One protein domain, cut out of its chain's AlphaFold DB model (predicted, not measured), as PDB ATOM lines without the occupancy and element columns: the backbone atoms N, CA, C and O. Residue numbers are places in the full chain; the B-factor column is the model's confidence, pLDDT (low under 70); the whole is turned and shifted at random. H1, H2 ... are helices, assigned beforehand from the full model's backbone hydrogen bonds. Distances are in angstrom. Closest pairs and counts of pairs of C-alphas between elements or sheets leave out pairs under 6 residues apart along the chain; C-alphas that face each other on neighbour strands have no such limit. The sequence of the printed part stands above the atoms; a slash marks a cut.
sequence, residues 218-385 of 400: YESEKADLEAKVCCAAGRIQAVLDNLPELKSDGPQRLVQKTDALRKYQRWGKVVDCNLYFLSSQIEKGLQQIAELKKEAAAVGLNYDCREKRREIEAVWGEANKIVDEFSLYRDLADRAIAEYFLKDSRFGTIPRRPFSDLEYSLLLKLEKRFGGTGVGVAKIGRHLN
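What this domain is: This is residues 218 to 385 of the 400 residues of an uncharacterized protein of Clostridia bacterium (UniProt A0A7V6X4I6). Look first for a long rod: H2, the longest helix, runs along most of its length, with H3 and the shorter H1 side by side with it in a three-helix bundle. The short helical hairpin of H4 and H5 packs slantwise on H3, with H5 also packing on residues 237 to 241 of H1. The bundle is up and down, each helix running against the one before it in the chain. The printed part has 168 residues with five named helices, in the order H1, H2, H3, H4, H5, and no named strand; the class is all helix. The whole is loose, with a radius of gyration of the C-alphas of 21.6 A, and spans 78 by 29 by 28 A.

Where its parts are: Find C-alpha 251 at (299.881, 164.449, 144.948); from there H2, residues 251 to 298, runs 72.0 A to C-alpha 298 at (251.055, 189.070, 98.136). H3, residues 306 to 342, runs 53.2 A. H1, residues 219 to 241, begins at C-alpha 219 at (277.854, 173.264, 102.074) and runs 32.3 A. H4, residues 357 to 369, is 18.4 A long, and H5, residues 375 to 384, is 14.3 A long and ends at C-alpha 384 at (289.806, 147.368, 131.853).

How they stand to each other: Start with the hub, H3, which touches the four other helices. H2 and H3, a helical hairpin, touch with residues 268 to 289 of H2, opposite ways at a shallow tilt of 14 degrees; their closest C-alphas, those of Ile 282 and Ile 312, are 6.9 A apart. H1 and H2, also a helical hairpin, touch with residues 260 to 278 of H2, opposite ways at a shallow tilt of 12 degrees; the closest C-alphas, of Ala 232 and Trp 267, are 5.8 A apart. H1 and H3 run the same way at a shallow tilt of 7 degrees and touch, closest at the C-alphas of Lys 222 and Ala 319, 6.7 A apart. Residues 325 to 336 of H3 touch H4 at a steep tilt of 52 degrees, closest at the C-alphas of Tyr 329 and Leu 366, 6.0 A apart. H5 touches H1, closest at the C-alphas of Asp 241 and Gly 376, 3.9 A apart. H2 is apart from H4 and from H5. In the backbones of H1, H3, H4 and H5 every O i to N i+4 pair is within hydrogen-bond range; in H2 it is 40 of 44.

The domain as a whole: The two C-alphas farthest apart, those of Asp 249 and Gly 300, are 78.9 A apart. The printed part has no cut. The link from H3 to H4, residues 343 to 356, is long, and the link from H4 to H5 is tight. The mean pLDDT of the printed part is 72.9; look for values under 70 in, among others, residues 244 to 258, 267 to 279 and 342 to 354.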
ATOM      1  N   TYR A 218     274.758 176.089 102.074       75.00
ATOM      2  CA  TYR A 218     275.082 175.588 103.412       75.00
ATOM      3  C   TYR A 218     276.204 174.541 103.393       75.00
ATOM      4  O   TYR A 218     276.588 174.030 104.446       75.00
ATOM      5  N   GLU A 219     276.746 174.215 102.215       76.19
ATOM      6  CA  GLU A 219     277.854 173.264 102.074       76.19
ATOM      7  C   GLU A 219     279.129 173.783 102.751       76.19
ATOM      8  O   GLU A 219     279.841 173.022 103.404       76.19
ATOM      9  N   SER A 220     279.402 175.092 102.666       75.81
ATOM     10  CA  SER A 220     280.538 175.721 103.353       75.81
ATOM     11  C   SER A 220     280.427 175.621 104.874       75.81
ATOM     12  O   SER A 220     281.403 175.313 105.555       75.81
ATOM     13  N   GLU A 221     279.237 175.852 105.413       71.00
ATOM     14  CA  GLU A 221     278.933 175.844 106.839       71.00
ATOM     15  C   GLU A 221     278.970 174.419 107.396       71.00
ATOM     16  O   GLU A 221     279.476 174.199 108.499       71.00
ATOM     17  N   LYS A 222     278.492 173.438 106.621       79.12
ATOM     18  CA  LYS A 222     278.649 172.014 106.926       79.12
ATOM     19  C   LYS A 222     280.127 171.617 106.953       79.12
ATOM     20  O   LYS A 222     280.559 170.995 107.921       79.12
ATOM     21  N   ALA A 223     280.908 171.998 105.941       77.69
ATOM     22  CA  ALA A 223     282.334 171.679 105.877       77.69
ATOM     23  C   ALA A 223     283.121 172.305 107.047       77.69
ATOM     24  O   ALA A 223     283.983 171.654 107.641       77.69
ATOM     25  N   ASP A 224     282.799 173.544 107.429       74.50
ATOM     26  CA  ASP A 224     283.372 174.195 108.613       74.50
ATOM     27  C   ASP A 224     282.983 173.467 109.913       74.50
ATOM     28  O   ASP A 224     283.832 173.253 110.786       74.50
ATOM     29  N   LEU A 225     281.729 173.011 110.038       71.62
ATOM     30  CA  LEU A 225     281.306 172.186 111.171       71.62
ATOM     31  C   LEU A 225     282.092 170.870 111.232       71.62
ATOM     32  O   LEU A 225     282.630 170.537 112.289       71.62
ATOM     33  N   GLU A 226     282.187 170.141 110.121       77.12
ATOM     34  CA  GLU A 226     282.956 168.897 110.022       77.12
ATOM     35  C   GLU A 226     284.414 169.111 110.435       77.12
ATOM     36  O   GLU A 226     284.934 168.378 111.278       77.12
ATOM     37  N   ALA A 227     285.061 170.165 109.933       78.06
ATOM     38  CA  ALA A 227     286.436 170.500 110.290       78.06
ATOM     39  C   ALA A 227     286.597 170.774 111.796       78.06
ATOM     40  O   ALA A 227     287.554 170.313 112.428       78.06
ATOM     41  N   LYS A 228     285.647 171.492 112.403       70.38
ATOM     42  CA  LYS A 228     285.660 171.796 113.840       70.38
ATOM     43  C   LYS A 228     285.383 170.569 114.703       70.38
ATOM     44  O   LYS A 228     286.051 170.408 115.728       70.38
ATOM     45  N   VAL A 229     284.462 169.695 114.291       72.31
ATOM     46  CA  VAL A 229     284.195 168.406 114.951       72.31
ATOM     47  C   VAL A 229     285.431 167.515 114.874       72.31
ATOM     48  O   VAL A 229     285.878 167.021 115.906       72.31
ATOM     49  N   CYS A 230     286.056 167.389 113.701       75.75
ATOM     50  CA  CYS A 230     287.307 166.648 113.522       75.75
ATOM     51  C   CYS A 230     288.440 167.211 114.396       75.75
ATOM     52  O   CYS A 230     289.145 166.461 115.067       75.75
ATOM     53  N   CYS A 231     288.590 168.537 114.466       75.12
ATOM     54  CA  CYS A 231     289.578 169.184 115.331       75.12
ATOM     55  C   CYS A 231     289.315 168.911 116.824       75.12
ATOM     56  O   CYS A 231     290.243 168.601 117.579       75.12
ATOM     57  N   ALA A 232     288.057 168.990 117.267       70.12
ATOM     58  CA  ALA A 232     287.673 168.671 118.640       70.12
ATOM     59  C   ALA A 232     287.891 167.184 118.964       70.12
ATOM     60  O   ALA A 232     288.436 166.869 120.024       70.12
ATOM     61  N   ALA A 233     287.543 166.286 118.039       72.31
ATOM     62  CA  ALA A 233     287.799 164.855 118.149       72.31
ATOM     63  C   ALA A 233     289.299 164.568 118.287       72.31
ATOM     64  O   ALA A 233     289.692 163.901 119.241       72.31
ATOM     65  N   GLY A 234     290.142 165.161 117.433       70.06
ATOM     66  CA  GLY A 234     291.601 165.035 117.510       70.06
ATOM     67  C   GLY A 234     292.181 165.537 118.835       70.06
ATOM     68  O   GLY A 234     293.094 164.938 119.400       70.06
ATOM     69  N   ARG A 235     291.609 166.604 119.403       73.69
ATOM     70  CA  ARG A 235     292.007 167.115 120.726       73.69
ATOM     71  C   ARG A 235     291.569 166.203 121.872       73.69
ATOM     72  O   ARG A 235     292.321 166.061 122.833       73.69
ATOM     73  N   ILE A 236     290.394 165.575 121.781       69.06
ATOM     74  CA  ILE A 236     289.948 164.543 122.733       69.06
ATOM     75  C   ILE A 236     290.853 163.311 122.640       69.06
ATOM     76  O   ILE A 236     291.326 162.832 123.668       69.06
ATOM     77  N   GLN A 237     291.147 162.845 121.426       72.00
ATOM     78  CA  GLN A 237     292.054 161.722 121.170       72.00
ATOM     79  C   GLN A 237     293.439 161.987 121.761       72.00
ATOM     80  O   GLN A 237     293.947 161.169 122.518       72.00
ATOM     81  N   ALA A 238     293.996 163.183 121.553       73.44
ATOM     82  CA  ALA A 238     295.267 163.565 122.157       73.44
ATOM     83  C   ALA A 238     295.239 163.506 123.697       73.44
ATOM     84  O   ALA A 238     296.257 163.199 124.314       73.44
ATOM     85  N   VAL A 239     294.098 163.777 124.343       72.50
ATOM     86  CA  VAL A 239     293.957 163.586 125.797       72.50
ATOM     87  C   VAL A 239     293.914 162.100 126.158       72.50
ATOM     88  O   VAL A 239     294.579 161.711 127.117       72.50
ATOM     89  N   LEU A 240     293.183 161.278 125.397       71.06
ATOM     90  CA  LEU A 240     293.099 159.825 125.596       71.06
ATOM     91  C   LEU A 240     294.468 159.139 125.436       71.06
ATOM     92  O   LEU A 240     294.866 158.337 126.280       71.06
ATOM     93  N   ASP A 241     295.222 159.500 124.398       73.44
ATOM     94  CA  ASP A 241     296.559 158.962 124.117       73.44
ATOM     95  C   ASP A 241     297.554 159.300 125.236       73.44
ATOM     96  O   ASP A 241     298.375 158.470 125.642       73.44
ATOM     97  N   ASN A 242     297.433 160.508 125.793       72.12
ATOM     98  CA  ASN A 242     298.310 161.026 126.841       72.12
ATOM     99  C   ASN A 242     297.754 160.828 128.261       72.12
ATOM    100  O   ASN A 242     298.207 161.493 129.196       72.12
ATOM    101  N   LEU A 243     296.794 159.912 128.456       71.00
ATOM    102  CA  LEU A 243     296.311 159.581 129.797       71.00
ATOM    103  C   LEU A 243     297.480 159.111 130.683       71.00
ATOM    104  O   LEU A 243     298.237 158.219 130.270       71.00
ATOM    105  N   PRO A 244     297.634 159.664 131.901       69.94
ATOM    106  CA  PRO A 244     298.739 159.319 132.785       69.94
ATOM    107  C   PRO A 244     298.669 157.853 133.236       69.94
ATOM    108  O   PRO A 244     297.600 157.231 133.274       69.94
ATOM    109  N   GLU A 245     299.826 157.292 133.582       68.56
ATOM    110  CA  GLU A 245     299.925 155.929 134.109       68.56
ATOM    111  C   GLU A 245     299.228 155.789 135.469       68.56
ATOM    112  O   GLU A 245     299.263 156.688 136.312       68.56
ATOM    113  N   LEU A 246     298.613 154.627 135.699       60.66
ATOM    114  CA  LEU A 246     297.762 154.379 136.866       60.66
ATOM    115  C   LEU A 246     298.495 153.902 138.122       60.66
ATOM    116  O   LEU A 246     297.851 153.775 139.157       60.66
ATOM    117  N   LYS A 247     299.820 153.699 138.083       59.84
ATOM    118  CA  LYS A 247     300.600 153.366 139.287       59.84
ATOM    119  C   LYS A 247     300.479 154.524 140.288       59.84
ATOM    120  O   LYS A 247     301.018 155.610 140.054       59.84
ATOM    121  N   SER A 248     299.680 154.321 141.336       61.50
ATOM    122  CA  SER A 248     299.416 155.313 142.372       61.50
ATOM    123  C   SER A 248     300.676 155.510 143.194       61.50
ATOM    124  O   SER A 248     301.124 154.540 143.779       61.50
ATOM    125  N   ASP A 249     301.214 156.729 143.211       55.69
ATOM    126  CA  ASP A 249     301.860 157.337 144.379       55.69
ATOM    127  C   ASP A 249     302.153 158.819 144.077       55.69
ATOM    128  O   ASP A 249     302.841 159.153 143.110       55.69
ATOM    129  N   GLY A 250     301.578 159.723 144.881       57.38
ATOM    130  CA  GLY A 250     301.961 161.141 144.939       57.38
ATOM    131  C   GLY A 250     300.888 162.186 144.539       57.38
ATOM    132  O   GLY A 250     300.210 162.025 143.521       57.38
ATOM    133  N   PRO A 251     300.780 163.323 145.266       60.88
ATOM    134  CA  PRO A 251     299.881 164.449 144.948       60.88
ATOM    135  C   PRO A 251     300.057 165.028 143.535       60.88
ATOM    136  O   PRO A 251     299.092 165.453 142.904       60.88
ATOM    137  N   GLN A 252     301.281 164.997 143.000       63.81
ATOM    138  CA  GLN A 252     301.613 165.497 141.659       63.81
ATOM    139  C   GLN A 252     300.882 164.728 140.547       63.81
ATOM    140  O   GLN A 252     300.447 165.324 139.563       63.81
ATOM    141  N   ARG A 253     300.670 163.417 140.721       65.62
ATOM    142  CA  ARG A 253     299.927 162.597 139.752       65.62
ATOM    143  C   ARG A 253     298.416 162.864 139.811       65.62
ATOM    144  O   ARG A 253     297.752 162.775 138.783       65.62
ATOM    145  N   LEU A 254     297.864 163.257 140.967       63.75
ATOM    146  CA  LEU A 254     296.454 163.669 141.108       63.75
ATOM    147  C   LEU A 254     296.160 164.975 140.343       63.75
ATOM    148  O   LEU A 254     295.124 165.098 139.686       63.75
ATOM    149  N   VAL A 255     297.100 165.926 140.379       66.56
ATOM    150  CA  VAL A 255     297.018 167.185 139.619       66.56
ATOM    151  C   VAL A 255     297.009 166.905 138.115       66.56
ATOM    152  O   VAL A 255     296.115 167.375 137.417       66.56
ATOM    153  N   GLN A 256     297.912 166.047 137.625       68.12
ATOM    154  CA  GLN A 256     297.963 165.657 136.208       68.12
ATOM    155  C   GLN A 256     296.662 164.996 135.719       68.12
ATOM    156  O   GLN A 256     296.187 165.304 134.626       68.12
ATOM    157  N   LYS A 257     296.046 164.131 136.540       67.00
ATOM    158  CA  LYS A 257     294.731 163.526 136.246       67.00
ATOM    159  C   LYS A 257     293.621 164.583 136.155       67.00
ATOM    160  O   LYS A 257     292.809 164.556 135.232       67.00
ATOM    161  N   THR A 258     293.614 165.542 137.079       66.06
ATOM    162  CA  THR A 258     292.623 166.632 137.116       66.06
ATOM    163  C   THR A 258     292.772 167.583 135.922       66.06
ATOM    164  O   THR A 258     291.775 168.003 135.332       66.06
ATOM    165  N   ASP A 259     294.005 167.893 135.520       70.75
ATOM    166  CA  ASP A 259     294.287 168.744 134.361       70.75
ATOM    167  C   ASP A 259     293.887 168.083 133.037       70.75
ATOM    168  O   ASP A 259     293.342 168.758 132.158       70.75
ATOM    169  N   ALA A 260     294.094 166.769 132.901       67.19
ATOM    170  CA  ALA A 260     293.621 166.004 131.748       67.19
ATOM    171  C   ALA A 260     292.084 166.055 131.632       67.19
ATOM    172  O   ALA A 260     291.562 166.379 130.563       67.19
ATOM    173  N   LEU A 261     291.365 165.854 132.745       66.75
ATOM    174  CA  LEU A 261     289.900 165.961 132.810       66.75
ATOM    175  C   LEU A 261     289.395 167.369 132.446       66.75
ATOM    176  O   LEU A 261     288.459 167.513 131.661       66.75
ATOM    177  N   ARG A 262     290.037 168.429 132.954       67.69
ATOM    178  CA  ARG A 262     289.664 169.818 132.622       67.69
ATOM    179  C   ARG A 262     289.907 170.158 131.152       67.69
ATOM    180  O   ARG A 262     289.085 170.847 130.547       67.69
ATOM    181  N   LYS A 263     291.026 169.706 130.570       69.31
ATOM    182  CA  LYS A 263     291.319 169.900 129.139       69.31
ATOM    183  C   LYS A 263     290.290 169.182 128.268       69.31
ATOM    184  O   LYS A 263     289.781 169.796 127.337       69.31
ATOM    185  N   TYR A 264     289.923 167.950 128.616       67.19
ATOM    186  CA  TYR A 264     288.863 167.195 127.948       67.19
ATOM    187  C   TYR A 264     287.509 167.934 127.974       67.19
ATOM    188  O   TYR A 264     286.929 168.207 126.923       67.19
ATOM    189  N   GLN A 265     287.052 168.365 129.157       67.81
ATOM    190  CA  GLN A 265     285.762 169.054 129.319       67.81
ATOM    191  C   GLN A 265     285.673 170.371 128.532       67.81
ATOM    192  O   GLN A 265     284.597 170.750 128.068       67.81
ATOM    193  N   ARG A 266     286.794 171.087 128.359       70.69
ATOM    194  CA  ARG A 266     286.839 172.310 127.539       70.69
ATOM    195  C   ARG A 266     286.583 172.031 126.061       70.69
ATOM    196  O   ARG A 266     285.922 172.841 125.420       70.69
ATOM    197  N   TRP A 267     287.071 170.912 125.527       65.44
ATOM    198  CA  TRP A 267     286.888 170.569 124.114       65.44
ATOM    199  C   TRP A 267     285.474 170.084 123.798       65.44
ATOM    200  O   TRP A 267     284.955 170.428 122.741       65.44
ATOM    201  N   GLY A 268     284.813 169.408 124.744       64.19
ATOM    202  CA  GLY A 268     283.397 169.049 124.618       64.19
ATOM    203  C   GLY A 268     282.484 170.261 124.385       64.19
ATOM    204  O   GLY A 268     281.623 170.212 123.513       64.19
ATOM    205  N   LYS A 269     282.738 171.384 125.075       68.06
ATOM    206  CA  LYS A 269     281.951 172.628 124.941       68.06
ATOM    207  C   LYS A 269     282.108 173.336 123.589       68.06
ATOM    208  O   LYS A 269     281.242 174.113 123.206       68.06
ATOM    209  N   VAL A 270     283.215 173.114 122.876       65.19
ATOM    210  CA  VAL A 270     283.468 173.769 121.579       65.19
ATOM    211  C   VAL A 270     282.538 173.219 120.498       65.19
ATOM    212  O   VAL A 270     282.097 173.977 119.638       65.19
ATOM    213  N   VAL A 271     282.207 171.928 120.546       60.50
ATOM    214  CA  VAL A 271     281.299 171.315 119.570       60.50
ATOM    215  C   VAL A 271     279.863 171.772 119.808       60.50
ATOM    216  O   VAL A 271     279.240 172.258 118.869       60.50
ATOM    217  N   ASP A 272     279.394 171.768 121.061       62.62
ATOM    218  CA  ASP A 272     278.044 172.233 121.423       62.62
ATOM    219  C   ASP A 272     277.752 173.662 120.893       62.62
ATOM    220  O   ASP A 272     276.683 173.925 120.340       62.62
ATOM    221  N   CYS A 273     278.726 174.582 120.963       66.81
ATOM    222  CA  CYS A 273     278.580 175.955 120.453       66.81
ATOM    223  C   CYS A 273     278.472 176.055 118.919       66.81
ATOM    224  O   CYS A 273     277.765 176.925 118.410       66.81
ATOM    225  N   ASN A 274     279.172 175.202 118.164       63.81
ATOM    226  CA  ASN A 274     279.134 175.252 116.695       63.81
ATOM    227  C   ASN A 274     277.835 174.660 116.128       63.81
ATOM    228  O   ASN A 274     277.372 175.078 115.070       63.81
ATOM    229  N   LEU A 275     277.203 173.753 116.868       60.78
ATOM    230  CA  LEU A 275     275.913 173.162 116.515       60.78
ATOM    231  C   LEU A 275     274.749 174.106 116.725       60.78
ATOM    232  O   LEU A 275     273.862 174.198 115.875       60.78
ATOM    233  N   TYR A 276     274.801 174.856 117.821       68.12
ATOM    234  CA  TYR A 276     273.881 175.958 118.038       68.12
ATOM    235  C   TYR A 276     273.961 176.972 116.887       68.12
ATOM    236  O   TYR A 276     272.938 177.436 116.386       68.12
ATOM    237  N   PHE A 277     275.176 177.268 116.410       68.81
ATOM    238  CA  PHE A 277     275.376 178.183 115.292       68.81
ATOM    239  C   PHE A 277     274.778 177.657 113.977       68.81
ATOM    240  O   PHE A 277     273.996 178.375 113.357       68.81
ATOM    241  N   LEU A 278     275.084 176.419 113.567       65.69
ATOM    242  CA  LEU A 278     274.554 175.857 112.316       65.69
ATOM    243  C   LEU A 278     273.026 175.715 112.349       65.69
ATOM    244  O   LEU A 278     272.355 176.122 111.401       65.69
ATOM    245  N   SER A 279     272.468 175.217 113.458       68.31
ATOM    246  CA  SER A 279     271.013 175.097 113.634       68.31
ATOM    247  C   SER A 279     270.328 176.459 113.505       68.31
ATOM    248  O   SER A 279     269.335 176.582 112.792       68.31
ATOM    249  N   SER A 280     270.914 177.514 114.086       74.69
ATOM    250  CA  SER A 280     270.388 178.876 113.943       74.69
ATOM    251  C   SER A 280     270.410 179.380 112.492       74.69
ATOM    252  O   SER A 280     269.498 180.098 112.084       74.69
ATOM    253  N   GLN A 281     271.423 179.027 111.691       68.94
ATOM    254  CA  GLN A 281     271.496 179.439 110.281       68.94
ATOM    255  C   GLN A 281     270.490 178.690 109.399       68.94
ATOM    256  O   GLN A 281     269.907 179.279 108.486       68.94
ATOM    257  N   ILE A 282     270.256 177.409 109.689       71.62
ATOM    258  CA  ILE A 282     269.257 176.585 108.999       71.62
ATOM    259  C   ILE A 282     267.844 177.079 109.321       71.62
ATOM    260  O   ILE A 282     267.041 177.278 108.410       71.62
ATOM    261  N   GLU A 283     267.552 177.358 110.595       77.69
ATOM    262  CA  GLU A 283     266.275 177.948 111.011       77.69
ATOM    263  C   GLU A 283     266.010 179.282 110.307       77.69
ATOM    264  O   GLU A 283     264.915 179.487 109.779       77.69
ATOM    265  N   LYS A 284     267.020 180.158 110.221       79.00
ATOM    266  CA  LYS A 284     266.920 181.418 109.469       79.00
ATOM    267  C   LYS A 284     266.628 181.186 107.986       79.00
ATOM    268  O   LYS A 284     265.770 181.870 107.435       79.00
ATOM    269  N   GLY A 285     267.278 180.215 107.346       74.69
ATOM    270  CA  GLY A 285     267.019 179.877 105.941       74.69
ATOM    271  C   GLY A 285     265.600 179.371 105.694       74.69
ATOM    272  O   GLY A 285     264.925 179.798 104.757       74.69
ATOM    273  N   LEU A 286     265.102 178.491 106.567       80.31
ATOM    274  CA  LEU A 286     263.732 177.982 106.484       80.31
ATOM    275  C   LEU A 286     262.690 179.084 106.735       80.31
ATOM    276  O   LEU A 286     261.647 179.099 106.075       80.31
ATOM    277  N   GLN A 287     262.972 180.022 107.645       83.69
ATOM    278  CA  GLN A 287     262.141 181.209 107.869       83.69
ATOM    279  C   GLN A 287     262.100 182.108 106.629       83.69
ATOM    280  O   GLN A 287     261.007 182.451 106.185       83.69
ATOM    281  N   GLN A 288     263.250 182.391 106.009       82.00
ATOM    282  CA  GLN A 288     263.324 183.164 104.761       82.00
ATOM    283  C   GLN A 288     262.509 182.513 103.635       82.00
ATOM    284  O   GLN A 288     261.779 183.192 102.917       82.00
ATOM    285  N   ILE A 289     262.548 181.182 103.514       80.81
ATOM    286  CA  ILE A 289     261.707 180.442 102.560       80.81
ATOM    287  C   ILE A 289     260.211 180.622 102.857       80.81
ATOM    288  O   ILE A 289     259.404 180.771 101.936       80.81
ATOM    289  N   ALA A 290     259.813 180.580 104.130       83.94
ATOM    290  CA  ALA A 290     258.419 180.773 104.522       83.94
ATOM    291  C   ALA A 290     257.938 182.213 104.272       83.94
ATOM    292  O   ALA A 290     256.792 182.409 103.864       83.94
ATOM    293  N   GLU A 291     258.804 183.202 104.492       83.69
ATOM    294  CA  GLU A 291     258.552 184.612 104.185       83.69
ATOM    295  C   GLU A 291     258.405 184.835 102.679       83.69
ATOM    296  O   GLU A 291     257.388 185.388 102.260       83.69
ATOM    297  N   LEU A 292     259.299 184.279 101.853       79.31
ATOM    298  CA  LEU A 292     259.208 184.403 100.395       79.31
ATOM    299  C   LEU A 292     257.885 183.852  99.846       79.31
ATOM    300  O   LEU A 292     257.302 184.425  98.930       79.31
ATOM    301  N   LYS A 293     257.355 182.762 100.417       80.88
ATOM    302  CA  LYS A 293     256.031 182.248 100.019       80.88
ATOM    303  C   LYS A 293     254.899 183.229 100.309       80.88
ATOM    304  O   LYS A 293     253.948 183.301  99.534       80.88
ATOM    305  N   LYS A 294     254.976 183.955 101.427       81.00
ATOM    306  CA  LYS A 294     253.994 184.993 101.764       81.00
ATOM    307  C   LYS A 294     254.128 186.188 100.824       81.00
ATOM    308  O   LYS A 294     253.110 186.696 100.363       81.00
ATOM    309  N   GLU A 295     255.356 186.596 100.514       76.44
ATOM    310  CA  GLU A 295     255.646 187.679  99.566       76.44
ATOM    311  C   GLU A 295     255.147 187.342  98.156       76.44
ATOM    312  O   GLU A 295     254.427 188.142  97.564       76.44
ATOM    313  N   ALA A 296     255.419 186.127  97.665       71.00
ATOM    314  CA  ALA A 296     254.909 185.626  96.387       71.00
ATOM    315  C   ALA A 296     253.377 185.708  96.323       71.00
ATOM    316  O   ALA A 296     252.818 186.274  95.386       71.00
ATOM    317  N   ALA A 297     252.692 185.219  97.364       74.50
ATOM    318  CA  ALA A 297     251.235 185.279  97.442       74.50
ATOM    319  C   ALA A 297     250.707 186.725  97.452       74.50
ATOM    320  O   ALA A 297     249.677 187.005  96.839       74.50
ATOM    321  N   ALA A 298     251.419 187.654  98.099       70.38
ATOM    322  CA  ALA A 298     251.055 189.070  98.136       70.38
ATOM    323  C   ALA A 298     251.175 189.770  96.770       70.38
ATOM    324  O   ALA A 298     250.470 190.753  96.538       70.38
ATOM    325  N   VAL A 299     252.025 189.263  95.867       65.44
ATOM    326  CA  VAL A 299     252.135 189.725  94.469       65.44
ATOM    327  C   VAL A 299     251.375 188.835  93.475       65.44
ATOM    328  O   VAL A 299     251.486 189.028  92.268       65.44
ATOM    329  N   GLY A 300     250.570 187.881  93.959       67.56
ATOM    330  CA  GLY A 300     249.751 186.998  93.122       67.56
ATOM    331  C   GLY A 300     250.523 185.871  92.427       67.56
ATOM    332  O   GLY A 300     249.980 185.212  91.543       67.56
ATOM    333  N   LEU A 301     251.770 185.625  92.825       63.28
ATOM    334  CA  LEU A 301     252.600 184.549  92.304       63.28
ATOM    335  C   LEU A 301     252.575 183.313  93.204       63.28
ATOM    336  O   LEU A 301     252.461 183.386  94.428       63.28
ATOM    337  N   ASN A 302     252.778 182.155  92.582       73.75
ATOM    338  CA  ASN A 302     253.088 180.917  93.283       73.75
ATOM    339  C   ASN A 302     254.568 180.581  93.058       73.75
ATOM    340  O   ASN A 302     254.958 180.239  91.943       73.75
ATOM    341  N   TYR A 303     255.393 180.698  94.101       73.12
ATOM    342  CA  TYR A 303     256.821 180.382  94.032       73.12
ATOM    343  C   TYR A 303     257.101 178.980  94.592       73.12
ATOM    344  O   TYR A 303     256.844 178.705  95.771       73.12
ATOM    345  N   ASP A 304     257.642 178.083  93.760       78.19
ATOM    346  CA  ASP A 304     258.009 176.729  94.181       78.19
ATOM    347  C   ASP A 304     259.445 176.680  94.716       78.19
ATOM    348  O   ASP A 304     260.417 176.681  93.970       78.19
ATOM    349  N   CYS A 305     259.573 176.600  96.038       78.94
ATOM    350  CA  CYS A 305     260.852 176.483  96.735       78.94
ATOM    351  C   CYS A 305     261.137 175.053  97.238       78.94
ATOM    352  O   CYS A 305     261.954 174.873  98.146       78.94
ATOM    353  N   ARG A 306     260.401 174.031  96.771       81.75
ATOM    354  CA  ARG A 306     260.487 172.669  97.334       81.75
ATOM    355  C   ARG A 306     261.874 172.058  97.202       81.75
ATOM    356  O   ARG A 306     262.325 171.409  98.139       81.75
ATOM    357  N   GLU A 307     262.526 172.265  96.067       80.94
ATOM    358  CA  GLU A 307     263.875 171.760  95.814       80.94
ATOM    359  C   GLU A 307     264.882 172.381  96.786       80.94
ATOM    360  O   GLU A 307     265.500 171.663  97.567       80.94
ATOM    361  N   LYS A 308     264.918 173.716  96.867       80.75
ATOM    362  CA  LYS A 308     265.815 174.428  97.786       80.75
ATOM    363  C   LYS A 308     265.569 174.075  99.251       80.75
ATOM    364  O   LYS A 308     266.505 173.904 100.025       80.75
ATOM    365  N   ARG A 309     264.304 173.910  99.640       83.12
ATOM    366  CA  ARG A 309     263.947 173.444 100.982       83.12
ATOM    367  C   ARG A 309     264.493 172.041 101.264       83.12
ATOM    368  O   ARG A 309     265.036 171.829 102.342       83.12
ATOM    369  N   ARG A 310     264.372 171.110 100.311       85.50
ATOM    370  CA  ARG A 310     264.917 169.748 100.448       85.50
ATOM    371  C   ARG A 310     266.436 169.750 100.575       85.50
ATOM    372  O   ARG A 310     266.944 168.986 101.382       85.50
ATOM    373  N   GLU A 311     267.141 170.596  99.824       83.81
ATOM    374  CA  GLU A 311     268.597 170.754  99.961       83.81
ATOM    375  C   GLU A 311     268.979 171.165 101.389       83.81
ATOM    376  O   GLU A 311     269.801 170.514 102.026       83.81
ATOM    377  N   ILE A 312     268.329 172.204 101.926       80.00
ATOM    378  CA  ILE A 312     268.594 172.705 103.285       80.00
ATOM    379  C   ILE A 312     268.271 171.641 104.341       80.00
ATOM    380  O   ILE A 312     269.054 171.415 105.263       80.00
ATOM    381  N   GLU A 313     267.128 170.964 104.208       83.25
ATOM    382  CA  GLU A 313     266.721 169.889 105.118       83.25
ATOM    383  C   GLU A 313     267.676 168.681 105.048       83.25
ATOM    384  O   GLU A 313     267.960 168.071 106.080       83.25
ATOM    385  N   ALA A 314     268.218 168.356 103.869       85.50
ATOM    386  CA  ALA A 314     269.207 167.291 103.705       85.50
ATOM    387  C   ALA A 314     270.523 167.628 104.421       85.50
ATOM    388  O   ALA A 314     271.008 166.818 105.214       85.50
ATOM    389  N   VAL A 315     271.047 168.845 104.223       80.56
ATOM    390  CA  VAL A 315     272.246 169.328 104.931       80.56
ATOM    391  C   VAL A 315     272.031 169.305 106.447       80.56
ATOM    392  O   VAL A 315     272.916 168.885 107.194       80.56
ATOM    393  N   TRP A 316     270.838 169.681 106.919       82.44
ATOM    394  CA  TRP A 316     270.500 169.607 108.341       82.44
ATOM    395  C   TRP A 316     270.517 168.174 108.882       82.44
ATOM    396  O   TRP A 316     271.078 167.920 109.950       82.44
ATOM    397  N   GLY A 317     269.924 167.230 108.148       81.81
ATOM    398  CA  GLY A 317     269.900 165.819 108.530       81.81
ATOM    399  C   GLY A 317     271.301 165.218 108.645       81.81
ATOM    400  O   GLY A 317     271.601 164.515 109.612       81.81
ATOM    401  N   GLU A 318     272.184 165.536 107.698       82.12
ATOM    402  CA  GLU A 318     273.580 165.094 107.734       82.12
ATOM    403  C   GLU A 318     274.360 165.723 108.892       82.12
ATOM    404  O   GLU A 318     275.079 165.014 109.600       82.12
ATOM    405  N   ALA A 319     274.171 167.020 109.142       76.88
ATOM    406  CA  ALA A 319     274.783 167.696 110.278       76.88
ATOM    407  C   ALA A 319     274.346 167.072 111.612       76.88
ATOM    408  O   ALA A 319     275.204 166.731 112.424       76.88
ATOM    409  N   ASN A 320     273.043 166.841 111.818       77.88
ATOM    410  CA  ASN A 320     272.519 166.200 113.033       77.88
ATOM    411  C   ASN A 320     273.118 164.808 113.253       77.88
ATOM    412  O   ASN A 320     273.480 164.455 114.371       77.88
ATOM    413  N   LYS A 321     273.310 164.033 112.183       83.12
ATOM    414  CA  LYS A 321     273.945 162.718 112.285       83.12
ATOM    415  C   LYS A 321     275.375 162.811 112.836       83.12
ATOM    416  O   LYS A 321     275.722 162.051 113.738       83.12
ATOM    417  N   ILE A 322     276.174 163.765 112.344       78.06
ATOM    418  CA  ILE A 322     277.542 164.020 112.835       78.06
ATOM    419  C   ILE A 322     277.524 164.389 114.327       78.06
ATOM    420  O   ILE A 322     278.390 163.939 115.082       78.06
ATOM    421  N   VAL A 323     276.527 165.166 114.766       73.25
ATOM    422  CA  VAL A 323     276.325 165.520 116.182       73.25
ATOM    423  C   VAL A 323     276.058 164.309 117.039       73.25
ATOM    424  O   VAL A 323     276.752 164.114 118.032       73.25
ATOM    425  N   ASP A 324     275.043 163.529 116.680       80.94
ATOM    426  CA  ASP A 324     274.580 162.410 117.492       80.94
ATOM    427  C   ASP A 324     275.722 161.417 117.712       80.94
ATOM    428  O   ASP A 324     275.965 160.943 118.823       80.94
ATOM    429  N   GLU A 325     276.499 161.170 116.661       82.69
ATOM    430  CA  GLU A 325     277.653 160.282 116.702       82.69
ATOM    431  C   GLU A 325     278.807 160.860 117.525       82.69
ATOM    432  O   GLU A 325     279.478 160.108 118.236       82.69
ATOM    433  N   PHE A 326     279.032 162.176 117.478       80.38
ATOM    434  CA  PHE A 326     280.040 162.826 118.314       80.38
ATOM    435  C   PHE A 326     279.618 162.901 119.789       80.38
ATOM    436  O   PHE A 326     280.448 162.694 120.673       80.38
ATOM    437  N   SER A 327     278.340 163.152 120.079       79.31
ATOM    438  CA  SER A 327     277.799 163.130 121.442       79.31
ATOM    439  C   SER A 327     277.918 161.733 122.037       79.31
ATOM    440  O   SER A 327     278.420 161.575 123.146       79.31
ATOM    441  N   LEU A 328     277.547 160.707 121.269       83.44
ATOM    442  CA  LEU A 328     277.713 159.314 121.665       83.44
ATOM    443  C   LEU A 328     279.189 158.961 121.890       83.44
ATOM    444  O   LEU A 328     279.525 158.306 122.876       83.44
ATOM    445  N   TYR A 329     280.081 159.423 121.010       80.81
ATOM    446  CA  TYR A 329     281.526 159.272 121.184       80.81
ATOM    447  C   TYR A 329     282.006 159.912 122.492       80.81
ATOM    448  O   TYR A 329     282.729 159.270 123.256       80.81
ATOM    449  N   ARG A 330     281.576 161.147 122.779       74.62
ATOM    450  CA  ARG A 330     281.909 161.868 124.012       74.62
ATOM    451  C   ARG A 330     281.419 161.108 125.239       74.62
ATOM    452  O   ARG A 330     282.229 160.829 126.112       74.62
ATOM    453  N   ASP A 331     280.155 160.700 125.270       79.25
ATOM    454  CA  ASP A 331     279.559 159.987 126.405       79.25
ATOM    455  C   ASP A 331     280.277 158.659 126.692       79.25
ATOM    456  O   ASP A 331     280.529 158.299 127.847       79.25
ATOM    457  N   LEU A 332     280.647 157.924 125.640       80.94
ATOM    458  CA  LEU A 332     281.423 156.692 125.768       80.94
ATOM    459  C   LEU A 332     282.854 156.970 126.241       80.94
ATOM    460  O   LEU A 332     283.337 156.270 127.132       80.94
ATOM    461  N   ALA A 333     283.513 157.998 125.702       76.75
ATOM    462  CA  ALA A 333     284.848 158.411 126.128       76.75
ATOM    463  C   ALA A 333     284.856 158.884 127.593       76.75
ATOM    464  O   ALA A 333     285.751 158.510 128.346       76.75
ATOM    465  N   ASP A 334     283.840 159.631 128.027       74.38
ATOM    466  CA  ASP A 334     283.645 160.079 129.409       74.38
ATOM    467  C   ASP A 334     283.537 158.898 130.373       74.38
ATOM    468  O   ASP A 334     284.166 158.867 131.435       74.38
ATOM    469  N   ARG A 335     282.747 157.888 129.996       74.88
ATOM    470  CA  ARG A 335     282.585 156.671 130.796       74.88
ATOM    471  C   ARG A 335     283.860 155.839 130.819       74.88
ATOM    472  O   ARG A 335     284.227 155.365 131.889       74.88
ATOM    473  N   ALA A 336     284.561 155.728 129.695       77.00
ATOM    474  CA  ALA A 336     285.844 155.038 129.608       77.00
ATOM    475  C   ALA A 336     286.926 155.721 130.468       77.00
ATOM    476  O   ALA A 336     287.644 155.042 131.201       77.00
ATOM    477  N   ILE A 337     287.012 157.058 130.438       75.00
ATOM    478  CA  ILE A 337     287.925 157.852 131.277       75.00
ATOM    479  C   ILE A 337     287.575 157.698 132.762       75.00
ATOM    480  O   ILE A 337     288.470 157.512 133.591       75.00
ATOM    481  N   ALA A 338     286.288 157.779 133.111       71.50
ATOM    482  CA  ALA A 338     285.829 157.613 134.486       71.50
ATOM    483  C   ALA A 338     286.193 156.223 135.023       71.50
ATOM    484  O   ALA A 338     286.799 156.129 136.086       71.50
ATOM    485  N   GLU A 339     285.904 155.164 134.265       72.50
ATOM    486  CA  GLU A 339     286.255 153.794 134.644       72.50
ATOM    487  C   GLU A 339     287.779 153.628 134.775       72.50
ATOM    488  O   GLU A 339     288.261 153.095 135.771       72.50
ATOM    489  N   TYR A 340     288.556 154.170 133.825       74.19
ATOM    490  CA  TYR A 340     290.024 154.125 133.835       74.19
ATOM    491  C   TYR A 340     290.637 154.777 135.083       74.19
ATOM    492  O   TYR A 340     291.617 154.273 135.623       74.19
ATOM    493  N   PHE A 341     290.085 155.893 135.569       70.06
ATOM    494  CA  PHE A 341     290.617 156.568 136.757       70.06
ATOM    495  C   PHE A 341     290.068 156.044 138.087       70.06
ATOM    496  O   PHE A 341     290.745 156.213 139.106       70.06
ATOM    497  N   LEU A 342     288.867 155.460 138.095       64.19
ATOM    498  CA  LEU A 342     288.126 155.143 139.319       64.19
ATOM    499  C   LEU A 342     288.147 153.666 139.718       64.19
ATOM    500  O   LEU A 342     287.885 153.394 140.887       64.19
ATOM    501  N   LYS A 343     288.509 152.744 138.813       60.97
ATOM    502  CA  LYS A 343     288.501 151.287 139.050       60.97
ATOM    503  C   LYS A 343     289.228 150.846 140.337       60.97
ATOM    504  O   LYS A 343     288.802 149.872 140.941       60.97
ATOM    505  N   ASP A 344     290.217 151.619 140.806       52.16
ATOM    506  CA  ASP A 344     290.995 151.344 142.030       52.16
ATOM    507  C   ASP A 344     291.074 152.535 143.019       52.16
ATOM    508  O   ASP A 344     291.918 152.572 143.917       52.16
ATOM    509  N   SER A 345     290.236 153.565 142.855       52.66
ATOM    510  CA  SER A 345     290.364 154.824 143.605       52.66
ATOM    511  C   SER A 345     289.413 154.905 144.809       52.66
ATOM    512  O   SER A 345     288.214 154.677 144.688       52.66
ATOM    513  N   ARG A 346     289.926 155.351 145.970       48.81
ATOM    514  CA  ARG A 346     289.110 155.723 147.153       48.81
ATOM    515  C   ARG A 346     288.265 156.994 146.937       48.81
ATOM    516  O   ARG A 346     287.486 157.368 147.809       48.81
ATOM    517  N   PHE A 347     288.443 157.684 145.811       45.75
ATOM    518  CA  PHE A 347     287.761 158.926 145.465       45.75
ATOM    519  C   PHE A 347     286.570 158.638 144.542       45.75
ATOM    520  O   PHE A 347     286.708 158.696 143.327       45.75
ATOM    521  N   GLY A 348     285.390 158.372 145.107       45.31
ATOM    522  CA  GLY A 348     284.120 158.563 144.392       45.31
ATOM    523  C   GLY A 348     283.114 157.415 144.477       45.31
ATOM    524  O   GLY A 348     283.269 156.375 143.852       45.31
ATOM    525  N   THR A 349     282.015 157.674 145.184       41.53
ATOM    526  CA  THR A 349     280.797 156.859 145.318       41.53
ATOM    527  C   THR A 349     279.801 157.125 144.182       41.53
ATOM    528  O   THR A 349     278.675 157.553 144.435       41.53
ATOM    529  N   ILE A 350     280.190 156.937 142.917       45.16
ATOM    530  CA  ILE A 350     279.214 156.998 141.817       45.16
ATOM    531  C   ILE A 350     278.879 155.560 141.406       45.16
ATOM    532  O   ILE A 350     279.748 154.892 140.848       45.16
ATOM    533  N   PRO A 351     277.655 155.059 141.661       45.34
ATOM    534  CA  PRO A 351     277.257 153.743 141.191       45.34
ATOM    535  C   PRO A 351     277.176 153.805 139.667       45.34
ATOM    536  O   PRO A 351     276.304 154.467 139.103       45.34
ATOM    537  N   ARG A 352     278.121 153.168 138.981       56.12
ATOM    538  CA  ARG A 352     278.103 153.065 137.522       56.12
ATOM    539  C   ARG A 352     278.260 151.609 137.134       56.12
ATOM    540  O   ARG A 352     279.093 150.896 137.680       56.12
ATOM    541  N   ARG A 353     277.403 151.167 136.211       67.75
ATOM    542  CA  ARG A 353     277.536 149.846 135.597       67.75
ATOM    543  C   ARG A 353     278.890 149.765 134.877       67.75
ATOM    544  O   ARG A 353     279.255 150.768 134.250       67.75
ATOM    545  N   PRO A 354     279.570 148.607 134.916       68.81
ATOM    546  CA  PRO A 354     280.843 148.413 134.236       68.81
ATOM    547  C   PRO A 354     280.769 148.822 132.765       68.81
ATOM    548  O   PRO A 354     279.736 148.628 132.109       68.81
ATOM    549  N   PHE A 355     281.859 149.387 132.251       77.38
ATOM    550  CA  PHE A 355     282.000 149.681 130.826       77.38
ATOM    551  C   PHE A 355     282.075 148.364 130.038       77.38
ATOM    552  O   PHE A 355     282.947 147.538 130.297       77.38
ATOM    553  N   SER A 356     281.124 148.136 129.132       82.19
ATOM    554  CA  SER A 356     280.952 146.841 128.451       82.19
ATOM    555  C   SER A 356     281.798 146.694 127.179       82.19
ATOM    556  O   SER A 356     282.184 147.686 126.560       82.19
ATOM    557  N   ASP A 357     282.007 145.448 126.732       81.00
ATOM    558  CA  ASP A 357     282.697 145.129 125.469       81.00
ATOM    559  C   ASP A 357     282.041 145.825 124.260       81.00
ATOM    560  O   ASP A 357     282.728 146.376 123.403       81.00
ATOM    561  N   LEU A 358     280.702 145.874 124.223       85.38
ATOM    562  CA  LEU A 358     279.943 146.537 123.157       85.38
ATOM    563  C   LEU A 358     280.211 148.049 123.119       85.38
ATOM    564  O   LEU A 358     280.403 148.625 122.050       85.38
ATOM    565  N   GLU A 359     280.232 148.689 124.287       84.56
ATOM    566  CA  GLU A 359     280.517 150.120 124.427       84.56
ATOM    567  C   GLU A 359     281.956 150.447 124.027       84.56
ATOM    568  O   GLU A 359     282.202 151.464 123.381       84.56
ATOM    569  N   TYR A 360     282.893 149.555 124.340       84.56
ATOM    570  CA  TYR A 360     284.286 149.658 123.927       84.56
ATOM    571  C   TYR A 360     284.465 149.519 122.407       84.56
ATOM    572  O   TYR A 360     285.116 150.361 121.783       84.56
ATOM    573  N   SER A 361     283.846 148.513 121.784       83.31
ATOM    574  CA  SER A 361     283.865 148.348 120.324       83.31
ATOM    575  C   SER A 361     283.225 149.538 119.603       83.31
ATOM    576  O   SER A 361     283.740 149.995 118.581       83.31
ATOM    577  N   LEU A 362     282.123 150.066 120.142       86.38
ATOM    578  CA  LEU A 362     281.448 151.243 119.601       86.38
ATOM    579  C   LEU A 362     282.307 152.507 119.734       86.38
ATOM    580  O   LEU A 362     282.414 153.264 118.770       86.38
ATOM    581  N   LEU A 363     282.971 152.700 120.877       85.00
ATOM    582  CA  LEU A 363     283.907 153.802 121.097       85.00
ATOM    583  C   LEU A 363     285.069 153.760 120.093       85.00
ATOM    584  O   LEU A 363     285.338 154.770 119.450       85.00
ATOM    585  N   LEU A 364     285.689 152.593 119.883       82.81
ATOM    586  CA  LEU A 364     286.747 152.407 118.877       82.81
ATOM    587  C   LEU A 364     286.267 152.709 117.452       82.81
ATOM    588  O   LEU A 364     286.987 153.317 116.660       82.81
ATOM    589  N   LYS A 365     285.051 152.274 117.100       86.00
ATOM    590  CA  LYS A 365     284.468 152.535 115.778       86.00
ATOM    591  C   LYS A 365     284.249 154.032 115.552       86.00
ATOM    592  O   LYS A 365     284.578 154.540 114.481       86.00
ATOM    593  N   LEU A 366     283.707 154.731 116.548       83.44
ATOM    594  CA  LEU A 366     283.487 156.176 116.490       83.44
ATOM    595  C   LEU A 366     284.810 156.949 116.475       83.44
ATOM    596  O   LEU A 366     284.953 157.896 115.711       83.44
ATOM    597  N   GLU A 367     285.808 156.510 117.238       80.75
ATOM    598  CA  GLU A 367     287.139 157.118 117.231       80.75
ATOM    599  C   GLU A 367     287.781 157.063 115.838       80.75
ATOM    600  O   GLU A 367     288.232 158.091 115.332       80.75
ATOM    601  N   LYS A 368     287.744 155.897 115.175       82.12
ATOM    602  CA  LYS A 368     288.231 155.732 113.793       82.12
ATOM    603  C   LYS A 368     287.464 156.597 112.797       82.12
ATOM    604  O   LYS A 368     288.066 157.170 111.893       82.12
ATOM    605  N   ARG A 369     286.141 156.712 112.959       81.44
ATOM    606  CA  ARG A 369     285.299 157.557 112.103       81.44
ATOM    607  C   ARG A 369     285.759 159.013 112.108       81.44
ATOM    608  O   ARG A 369     285.779 159.642 111.058       81.44
ATOM    609  N   PHE A 370     286.138 159.535 113.269       80.25
ATOM    610  CA  PHE A 370     286.639 160.902 113.409       80.25
ATOM    611  C   PHE A 370     288.162 161.007 113.188       80.25
ATOM    612  O   PHE A 370     288.802 161.915 113.714       80.25
ATOM    613  N   GLY A 371     288.758 160.069 112.438       74.12
ATOM    614  CA  GLY A 371     290.171 160.095 112.041       74.12
ATOM    615  C   GLY A 371     291.166 159.679 113.128       74.12
ATOM    616  O   GLY A 371     292.364 159.915 112.980       74.12
ATOM    617  N   GLY A 372     290.694 159.083 114.225       75.00
ATOM    618  CA  GLY A 372     291.532 158.672 115.346       75.00
ATOM    619  C   GLY A 372     292.288 157.368 115.122       75.00
ATOM    620  O   GLY A 372     291.884 156.499 114.348       75.00
ATOM    621  N   THR A 373     293.396 157.219 115.848       75.94
ATOM    622  CA  THR A 373     294.312 156.075 115.725       75.94
ATOM    623  C   THR A 373     293.863 154.846 116.520       75.94
ATOM    624  O   THR A 373     294.340 153.744 116.250       75.94
ATOM    625  N   GLY A 374     292.960 155.000 117.498       74.12
ATOM    626  CA  GLY A 374     292.523 153.901 118.363       74.12
ATOM    627  C   GLY A 374     293.446 153.618 119.550       74.12
ATOM    628  O   GLY A 374     293.156 152.733 120.358       74.12
ATOM    629  N   VAL A 375     294.587 154.310 119.654       79.19
ATOM    630  CA  VAL A 375     295.674 153.958 120.583       79.19
ATOM    631  C   VAL A 375     295.277 154.219 122.036       79.19
ATOM    632  O   VAL A 375     295.427 153.333 122.885       79.19
ATOM    633  N   GLY A 376     294.745 155.406 122.330       73.00
ATOM    634  CA  GLY A 376     294.281 155.797 123.658       73.00
ATOM    635  C   GLY A 376     293.126 154.934 124.153       73.00
ATOM    636  O   GLY A 376     293.164 154.434 125.280       73.00
ATOM    637  N   VAL A 377     292.136 154.656 123.300       78.81
ATOM    638  CA  VAL A 377     291.028 153.759 123.662       78.81
ATOM    639  C   VAL A 377     291.535 152.334 123.887       78.81
ATOM    640  O   VAL A 377     291.197 151.731 124.905       78.81
ATOM    641  N   ALA A 378     292.443 151.820 123.053       77.38
ATOM    642  CA  ALA A 378     293.061 150.507 123.267       77.38
ATOM    643  C   ALA A 378     293.876 150.414 124.571       77.38
ATOM    644  O   ALA A 378     293.957 149.351 125.196       77.38
ATOM    645  N   LYS A 379     294.483 151.519 125.020       77.25
ATOM    646  CA  LYS A 379     295.146 151.608 126.331       77.25
ATOM    647  C   LYS A 379     294.140 151.453 127.474       77.25
ATOM    648  O   LYS A 379     294.409 150.695 128.406       77.25
ATOM    649  N   ILE A 380     292.979 152.102 127.374       75.44
ATOM    650  CA  ILE A 380     291.889 151.952 128.347       75.44
ATOM    651  C   ILE A 380     291.354 150.513 128.337       75.44
ATOM    652  O   ILE A 380     291.269 149.894 129.395       75.44
ATOM    653  N   GLY A 381     291.082 149.936 127.163       76.19
ATOM    654  CA  GLY A 381     290.573 148.565 127.028       76.19
ATOM    655  C   GLY A 381     291.487 147.506 127.648       76.19
ATOM    656  O   GLY A 381     291.010 146.606 128.339       76.19
ATOM    657  N   ARG A 382     292.811 147.649 127.481       77.62
ATOM    658  CA  ARG A 382     293.804 146.787 128.148       77.62
ATOM    659  C   ARG A 382     293.748 146.904 129.668       77.62
ATOM    660  O   ARG A 382     293.800 145.890 130.349       77.62
ATOM    661  N   HIS A 383     293.612 148.116 130.201       74.12
ATOM    662  CA  HIS A 383     293.509 148.322 131.647       74.12
ATOM    663  C   HIS A 383     292.186 147.793 132.231       74.12
ATOM    664  O   HIS A 383     292.115 147.298 133.360       74.12
ATOM    665  N   LEU A 384     291.113 147.860 131.446       73.38
ATOM    666  CA  LEU A 384     289.806 147.368 131.853       73.38
ATOM    667  C   LEU A 384     289.636 145.848 131.678       73.38
ATOM    668  O   LEU A 384     288.633 145.327 132.151       73.38
ATOM    669  N   ASN A 385     290.620 145.134 131.113       74.12
ATOM    670  CA  ASN A 385     290.533 143.724 130.694       74.12
ATOM    671  C   ASN A 385     289.438 143.456 129.641       74.12
ATOM    672  O   ASN A 385     288.942 142.342 129.521       74.12
TER     673      ASN A 385